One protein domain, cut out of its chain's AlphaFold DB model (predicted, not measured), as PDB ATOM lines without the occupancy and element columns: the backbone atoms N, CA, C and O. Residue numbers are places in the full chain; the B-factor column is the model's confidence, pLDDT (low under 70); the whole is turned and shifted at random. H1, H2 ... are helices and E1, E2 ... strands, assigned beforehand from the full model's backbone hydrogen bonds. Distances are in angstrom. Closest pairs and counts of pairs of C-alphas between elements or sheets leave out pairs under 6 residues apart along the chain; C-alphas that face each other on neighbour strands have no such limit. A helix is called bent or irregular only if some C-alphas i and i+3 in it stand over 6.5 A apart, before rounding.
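Overview. This is residues 29 to 86 of the 313 residues of the protein "Murein L,D-transpeptidase" of Ignavibacteria bacterium (UniProt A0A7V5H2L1). Two helices, H1 and H2, meet in a corner, and a small two-stranded ribbon, E1 with E2, lies across from H1, its strand E2 near H2. The 58 residues hold E1, H1, H2 and E2 in that order, a mixed class with an antiparallel sheet. The whole is compact, radius of gyration of the C-alphas 10.8 A, spans 31 by 23 by 18 A.

Arrangement. Start at E1, residues 29 to 31, antiparallel to E2, residues 75 to 78; N 29 and O 77 are 2.9 A apart, within hydrogen-bond range. H1, residues 36 to 46, touches H2, residues 52 to 62, closest at C-alphas Phe 46 and Tyr 55, 4.5 A. They stand at a steep tilt of 57 degrees, opposite ways. The closest C-alphas of H2 and E2, Asn 62 and Ile 76, are 6.3 A apart. H1 and E2 are apart. Every O i to N i+4 pair is within hydrogen-bond range in H2, 5 of 7 in H1.

Along the chain. Find C-alpha 29 at (-23.849, 20.153, -19.304), where E1 begins, 6.5 A long. H1 spans 15.1 A and is only just irregular, C-alphas 42 and 45 being 6.53 A apart. H2 spans 15.4 A; E2, 10.1 A, ends at C-alpha 78 (-26.245, 25.155, -15.949).

Size, cuts and confidence. The farthest C-alphas, Ala 37 and Arg 86, are 32.3 A apart. The H2 to E2 link is long. The printed part has no cut, and no printed residue is under pLDDT 70.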
ATOM      1  N   LYS A  29     -24.810  21.238 -19.115       98.25
ATOM      2  CA  LYS A  29     -23.849  20.153 -19.304       98.25
ATOM      3  C   LYS A  29     -24.070  19.072 -18.262       98.25
ATOM      4  O   LYS A  29     -24.459  19.362 -17.131       98.25
ATOM      5  N   VAL A  30     -23.750  17.833 -18.614       98.50
ATOM      6  CA  VAL A  30     -23.762  16.713 -17.671       98.50
ATOM      7  C   VAL A  30     -22.337  16.398 -17.240       98.50
ATOM      8  O   VAL A  30     -21.470  16.137 -18.069       98.50
ATOM      9  N   VAL A  31     -22.095  16.393 -15.931       98.06
ATOM     10  CA  VAL A  31     -20.804  16.021 -15.337       98.06
ATOM     11  C   VAL A  31     -20.923  14.747 -14.504       98.06
ATOM     12  O   VAL A  31     -22.009  14.376 -14.053       98.06
ATOM     13  N   LYS A  32     -19.793  14.070 -14.288       98.19
ATOM     14  CA  LYS A  32     -19.656  12.903 -13.405       98.19
ATOM     15  C   LYS A  32     -18.377  13.053 -12.586       98.19
ATOM     16  O   LYS A  32     -17.397  13.612 -13.063       98.19
ATOM     17  N   PHE A  33     -18.389  12.525 -11.366       98.12
ATOM     18  CA  PHE A  33     -17.238  12.552 -10.462       98.12
ATOM     19  C   PHE A  33     -16.848  11.132 -10.064       98.12
ATOM     20  O   PHE A  33     -17.716  10.345  -9.698       98.12
ATOM     21  N   ASP A  34     -15.558  10.803 -10.102       97.06
ATOM     22  CA  ASP A  34     -15.095   9.414  -9.932       97.06
ATOM     23  C   ASP A  34     -15.269   8.876  -8.510       97.06
ATOM     24  O   ASP A  34     -15.543   7.692  -8.311       97.06
ATOM     25  N   ASN A  35     -15.098   9.750  -7.515       98.12
ATOM     26  CA  ASN A  35     -15.091   9.399  -6.101       98.12
ATOM     27  C   ASN A  35     -15.706  10.509  -5.235       98.12
ATOM     28  O   ASN A  35     -15.975  11.621  -5.700       98.12
ATOM     29  N   TYR A  36     -15.925  10.194  -3.957       98.19
ATOM     30  CA  TYR A  36     -16.525  11.127  -3.006       98.19
ATOM     31  C   TYR A  36     -15.657  12.353  -2.728       98.19
ATOM     32  O   TYR A  36     -16.216  13.418  -2.511       98.19
ATOM     33  N   ALA A  37     -14.326  12.254  -2.772       98.25
ATOM     34  CA  ALA A  37     -13.463  13.410  -2.527       98.25
ATOM     35  C   ALA A  37     -13.690  14.507  -3.582       98.25
ATOM     36  O   ALA A  37     -13.947  15.659  -3.231       98.25
ATOM     37  N   LYS A  38     -13.695  14.138  -4.872       98.25
ATOM     38  CA  LYS A  38     -13.989  15.066  -5.978       98.25
ATOM     39  C   LYS A  38     -15.429  15.586  -5.918       98.25
ATOM     40  O   LYS A  38     -15.643  16.789  -6.042       98.25
ATOM     41  N   LEU A  39     -16.403  14.699  -5.681       98.38
ATOM     42  CA  LEU A  39     -17.815  15.079  -5.583       98.38
ATOM     43  C   LEU A  39     -18.067  16.049  -4.420       98.38
ATOM     44  O   LEU A  39     -18.684  17.086  -4.615       98.38
ATOM     45  N   ASN A  40     -17.573  15.740  -3.222       97.88
ATOM     46  CA  ASN A  40     -17.762  16.585  -2.047       97.88
ATOM     47  C   ASN A  40     -17.050  17.926  -2.221       97.88
ATOM     48  O   ASN A  40     -17.601  18.948  -1.831       97.88
ATOM     49  N   SER A  41     -15.866  17.933  -2.849       97.75
ATOM     50  CA  SER A  41     -15.172  19.172  -3.203       97.75
ATOM     51  C   SER A  41     -16.036  20.081  -4.075       97.75
ATOM     52  O   SER A  41     -16.185  21.259  -3.760       97.75
ATOM     53  N   PHE A  42     -16.649  19.508  -5.112       97.75
ATOM     54  CA  PHE A  42     -17.578  20.198  -5.999       97.75
ATOM     55  C   PHE A  42     -18.839  20.682  -5.267       97.75
ATOM     56  O   PHE A  42     -19.200  21.847  -5.366       97.75
ATOM     57  N   LEU A  43     -19.488  19.832  -4.466       97.69
ATOM     58  CA  LEU A  43     -20.747  20.179  -3.791       97.69
ATOM     59  C   LEU A  43     -20.603  21.270  -2.714       97.69
ATOM     60  O   LEU A  43     -21.620  21.818  -2.291       97.69
ATOM     61  N   ARG A  44     -19.382  21.623  -2.280       97.25
ATOM     62  CA  ARG A  44     -19.157  22.696  -1.292       97.25
ATOM     63  C   ARG A  44     -19.718  24.042  -1.737       97.25
ATOM     64  O   ARG A  44     -20.342  24.715  -0.923       97.25
ATOM     65  N   GLU A  45     -19.554  24.417  -3.007       96.19
ATOM     66  CA  GLU A  45     -20.077  25.698  -3.514       96.19
ATOM     67  C   GLU A  45     -21.612  25.721  -3.620       96.19
ATOM     68  O   GLU A  45     -22.214  26.786  -3.713       96.19
ATOM     69  N   PHE A  46     -22.242  24.543  -3.596       97.81
ATOM     70  CA  PHE A  46     -23.690  24.357  -3.656       97.81
ATOM     71  C   PHE A  46     -24.310  24.139  -2.279       97.81
ATOM     72  O   PHE A  46     -25.493  23.821  -2.194       97.81
ATOM     73  N   ASN A  47     -23.539  24.262  -1.196       96.25
ATOM     74  CA  ASN A  47     -24.096  24.197   0.146       96.25
ATOM     75  C   ASN A  47     -25.055  25.391   0.349       96.25
ATOM     76  O   ASN A  47     -24.665  26.522   0.047       96.25
ATOM     77  N   PRO A  48     -26.280  25.186   0.871       94.94
ATOM     78  CA  PRO A  48     -27.236  26.275   1.086       94.94
ATOM     79  C   PRO A  48     -26.714  27.392   2.004       94.94
ATOM     80  O   PRO A  48     -27.125  28.534   1.836       94.94
ATOM     81  N   ASN A  49     -25.784  27.087   2.918       96.56
ATOM     82  CA  ASN A  49     -25.138  28.075   3.790       96.56
ATOM     83  C   ASN A  49     -24.017  28.863   3.087       96.56
ATOM     84  O   ASN A  49     -23.550  29.861   3.622       96.56
ATOM     85  N   VAL A  50     -23.561  28.404   1.918       97.25
ATOM     86  CA  VAL A  50     -22.520  29.058   1.107       97.25
ATOM     87  C   VAL A  50     -23.155  29.861  -0.022       97.25
ATOM     88  O   VAL A  50     -22.847  31.034  -0.200       97.25
ATOM     89  N   ASN A  51     -24.041  29.236  -0.800       97.44
ATOM     90  CA  ASN A  51     -24.741  29.897  -1.892       97.44
ATOM     91  C   ASN A  51     -26.118  29.256  -2.117       97.44
ATOM     92  O   ASN A  51     -26.257  28.203  -2.748       97.44
ATOM     93  N   LYS A  52     -27.155  29.923  -1.601       97.12
ATOM     94  CA  LYS A  52     -28.541  29.455  -1.680       97.12
ATOM     95  C   LYS A  52     -29.044  29.353  -3.125       97.12
ATOM     96  O   LYS A  52     -29.699  28.368  -3.458       97.12
ATOM     97  N   THR A  53     -28.707  30.306  -3.990       98.19
ATOM     98  CA  THR A  53     -29.097  30.309  -5.409       98.19
ATOM     99  C   THR A  53     -28.561  29.080  -6.131       98.19
ATOM    100  O   THR A  53     -29.329  28.290  -6.684       98.19
ATOM    101  N   LYS A  54     -27.242  28.851  -6.056       98.50
ATOM    102  CA  LYS A  54     -26.587  27.680  -6.650       98.50
ATOM    103  C   LYS A  54     -27.198  26.388  -6.125       98.50
ATOM    104  O   LYS A  54     -27.540  25.516  -6.923       98.50
ATOM    105  N   TYR A  55     -27.397  26.285  -4.808       98.38
ATOM    106  CA  TYR A  55     -28.085  25.152  -4.190       98.38
ATOM    107  C   TYR A  55     -29.463  24.903  -4.820       98.38
ATOM    108  O   TYR A  55     -29.737  23.793  -5.282       98.38
ATOM    109  N   ARG A  56     -30.332  25.925  -4.851       98.25
ATOM    110  CA  ARG A  56     -31.716  25.789  -5.329       98.25
ATOM    111  C   ARG A  56     -31.775  25.418  -6.800       98.25
ATOM    112  O   ARG A  56     -32.562  24.538  -7.149       98.25
ATOM    113  N   VAL A  57     -30.917  26.000  -7.631       98.75
ATOM    114  CA  VAL A  57     -30.817  25.669  -9.057       98.75
ATOM    115  C   VAL A  57     -30.332  24.231  -9.251       98.75
ATOM    116  O   VAL A  57     -30.992  23.458  -9.946       98.75
ATOM    117  N   LEU A  58     -29.234  23.829  -8.594       98.69
ATOM    118  CA  LEU A  58     -28.682  22.474  -8.714       98.69
ATOM    119  C   LEU A  58     -29.691  21.414  -8.261       98.69
ATOM    120  O   LEU A  58     -29.927  20.430  -8.972       98.69
ATOM    121  N   ALA A  59     -30.281  21.618  -7.082       98.62
ATOM    122  CA  ALA A  59     -31.235  20.694  -6.486       98.62
ATOM    123  C   ALA A  59     -32.509  20.592  -7.330       98.62
ATOM    124  O   ALA A  59     -33.006  19.487  -7.567       98.62
ATOM    125  N   THR A  60     -32.996  21.726  -7.846       98.69
ATOM    126  CA  THR A  60     -34.138  21.765  -8.757       98.69
ATOM    127  C   THR A  60     -33.817  21.018 -10.034       98.69
ATOM    128  O   THR A  60     -34.495  20.036 -10.293       98.69
ATOM    129  N   LEU A  61     -32.787  21.380 -10.802       98.50
ATOM    130  CA  LEU A  61     -32.484  20.731 -12.088       98.50
ATOM    131  C   LEU A  61     -32.294  19.212 -11.976       98.50
ATOM    132  O   LEU A  61     -32.725  18.475 -12.856       98.50
ATOM    133  N   ASN A  62     -31.710  18.730 -10.877       98.62
ATOM    134  CA  ASN A  62     -31.462  17.302 -10.662       98.62
ATOM    135  C   ASN A  62     -32.602  16.565  -9.934       98.62
ATOM    136  O   ASN A  62     -32.505  15.350  -9.739       98.62
ATOM    137  N   ARG A  63     -33.658  17.280  -9.517       98.19
ATOM    138  CA  ARG A  63     -34.785  16.782  -8.696       98.19
ATOM    139  C   ARG A  63     -34.337  16.136  -7.382       98.19
ATOM    140  O   ARG A  63     -34.932  15.164  -6.916       98.19
ATOM    141  N   LYS A  64     -33.224  16.616  -6.822       97.12
ATOM    142  CA  LYS A  64     -32.435  15.850  -5.856       97.12
ATOM    143  C   LYS A  64     -31.775  16.716  -4.779       97.12
ATOM    144  O   LYS A  64     -31.123  17.699  -5.103       97.12
ATOM    145  N   GLU A  65     -31.874  16.318  -3.507       98.06
ATOM    146  CA  GLU A  65     -31.102  16.926  -2.402       98.06
ATOM    147  C   GLU A  65     -29.607  16.567  -2.486       98.06
ATOM    148  O   GLU A  65     -29.253  15.457  -2.893       98.06
ATOM    149  N   LEU A  66     -28.718  17.451  -2.007       97.62
ATOM    150  CA  LEU A  66     -27.256  17.250  -2.064       97.62
ATOM    151  C   LEU A  66     -26.805  15.902  -1.476       97.62
ATOM    152  O   LEU A  66     -25.942  15.227  -2.036       97.62
ATOM    153  N   ARG A  67     -27.442  15.453  -0.386       97.19
ATOM    154  CA  ARG A  67     -27.121  14.182   0.287       97.19
ATOM    155  C   ARG A  67     -27.377  12.928  -0.553       97.19
ATOM    156  O   ARG A  67     -26.919  11.852  -0.173       97.19
ATOM    157  N   PHE A  68     -28.092  13.029  -1.676       98.00
ATOM    158  CA  PHE A  68     -28.374  11.909  -2.586       98.00
ATOM    159  C   PHE A  68     -27.469  11.880  -3.825       98.00
ATOM    160  O   PHE A  68     -27.611  11.000  -4.682       98.00
ATOM    161  N   PHE A  69     -26.544  12.829  -3.964       98.06
ATOM    162  CA  PHE A  69     -25.540  12.776  -5.019       98.06
ATOM    163  C   PHE A  69     -24.512  11.684  -4.705       98.06
ATOM    164  O   PHE A  69     -24.124  11.475  -3.554       98.06
ATOM    165  N   ARG A  70     -24.113  10.929  -5.729       97.88
ATOM    166  CA  ARG A  70     -23.199   9.789  -5.608       97.88
ATOM    167  C   ARG A  70     -22.165   9.845  -6.734       97.88
ATOM    168  O   ARG A  70     -22.514  10.292  -7.829       97.88
ATOM    169  N   PRO A  71     -20.926   9.380  -6.503       98.06
ATOM    170  CA  PRO A  71     -19.932   9.248  -7.561       98.06
ATOM    171  C   PRO A  71     -20.450   8.422  -8.742       98.06
ATOM    172  O   PRO A  71     -21.340   7.584  -8.586       98.06
ATOM    173  N   LYS A  72     -19.889   8.667  -9.928       97.62
ATOM    174  CA  LYS A  72     -20.224   8.049 -11.223       97.62
ATOM    175  C   LYS A  72     -21.655   8.300 -11.723       97.62
ATOM    176  O   LYS A  72     -21.955   7.972 -12.870       97.62
ATOM    177  N   GLN A  73     -22.526   8.913 -10.921       97.31
ATOM    178  CA  GLN A  73     -23.846   9.338 -11.372       97.31
ATOM    179  C   GLN A  73     -23.759  10.669 -12.133       97.31
ATOM    180  O   GLN A  73     -22.988  11.545 -11.736       97.31
ATOM    181  N   PRO A  74     -24.544  10.829 -13.212       97.75
ATOM    182  CA  PRO A  74     -24.636  12.090 -13.938       97.75
ATOM    183  C   PRO A  74     -25.275  13.191 -13.084       97.75
ATOM    184  O   PRO A  74     -26.220  12.939 -12.330       97.75
ATOM    185  N   ILE A  75     -24.763  14.408 -13.246       98.31
ATOM    186  CA  ILE A  75     -25.265  15.642 -12.640       98.31
ATOM    187  C   ILE A  75     -25.432  16.667 -13.755       98.31
ATOM    188  O   ILE A  75     -24.447  16.999 -14.413       98.31
ATOM    189  N   ILE A  76     -26.648  17.172 -13.955       98.50
ATOM    190  CA  ILE A  76     -26.883  18.282 -14.884       98.50
ATOM    191  C   ILE A  76     -26.537  19.612 -14.204       98.50
ATOM    192  O   ILE A  76     -26.929  19.845 -13.057       98.50
ATOM    193  N   LEU A  77     -25.788  20.461 -14.908       98.31
ATOM    194  CA  LEU A  77     -25.329  21.770 -14.452       98.31
ATOM    195  C   LEU A  77     -25.627  22.843 -15.493       98.31
ATOM    196  O   LEU A  77     -25.298  22.630 -16.661       98.31
ATOM    197  N   PRO A  78     -26.156  24.002 -15.081       98.50
ATOM    198  CA  PRO A  78     -26.245  25.155 -15.949       98.50
ATOM    199  C   PRO A  78     -24.943  25.956 -15.969       98.50
ATOM    200  O   PRO A  78     -24.160  25.921 -15.017       98.50
ATOM    201  N   ASP A  79     -24.726  26.697 -17.052       98.31
ATOM    202  CA  ASP A  79     -23.677  27.718 -17.146       98.31
ATOM    203  C   ASP A  79     -24.029  29.012 -16.388       98.31
ATOM    204  O   ASP A  79     -23.135  29.760 -15.999       98.31
ATOM    205  N   THR A  80     -25.318  29.232 -16.116       98.06
ATOM    206  CA  THR A  80     -25.860  30.438 -15.479       98.06
ATOM    207  C   THR A  80     -26.757  30.079 -14.293       98.06
ATOM    208  O   THR A  80     -27.585  29.169 -14.381       98.06
ATOM    209  N   PHE A  81     -26.625  30.818 -13.187       98.19
ATOM    210  CA  PHE A  81     -27.382  30.628 -11.943       98.19
ATOM    211  C   PHE A  81     -28.261  31.851 -11.655       98.19
ATOM    212  O   PHE A  81     -27.742  32.912 -11.328       98.19
ATOM    213  N   LEU A  82     -29.581  31.691 -11.772       97.94
ATOM    214  CA  LEU A  82     -30.594  32.709 -11.498       97.94
ATOM    215  C   LEU A  82     -31.481  32.262 -10.335       97.94
ATOM    216  O   LEU A  82     -31.820  31.082 -10.229       97.94
ATOM    217  N   ASP A  83     -31.890  33.209  -9.492       96.69
ATOM    218  CA  ASP A  83     -32.802  32.941  -8.371       96.69
ATOM    219  C   ASP A  83     -34.202  32.527  -8.833       96.69
ATOM    220  O   ASP A  83     -34.857  31.693  -8.203       96.69
ATOM    221  N   ASP A  84     -34.664  33.088  -9.953       97.75
ATOM    222  CA  ASP A  84     -35.961  32.748 -10.520       97.75
ATOM    223  C   ASP A  84     -35.915  31.385 -11.220       97.75
ATOM    224  O   ASP A  84     -35.481  31.244 -12.366       97.75
ATOM    225  N   LEU A  85     -36.417  30.361 -10.524       98.44
ATOM    226  CA  LEU A  85     -36.417  28.986 -11.014       98.44
ATOM    227  C   LEU A  85     -37.248  28.784 -12.293       98.44
ATOM    228  O   LEU A  85     -37.039  27.790 -12.992       98.44
ATOM    229  N   ARG A  86     -38.141  29.718 -12.656       98.50
ATOM    230  CA  ARG A  86     -38.877  29.672 -13.933       98.50
ATOM    231  C   ARG A  86     -37.937  29.694 -15.139       98.50
ATOM    232  O   ARG A  86     -38.259  29.082 -16.158       98.50
TER     233      ARG A  86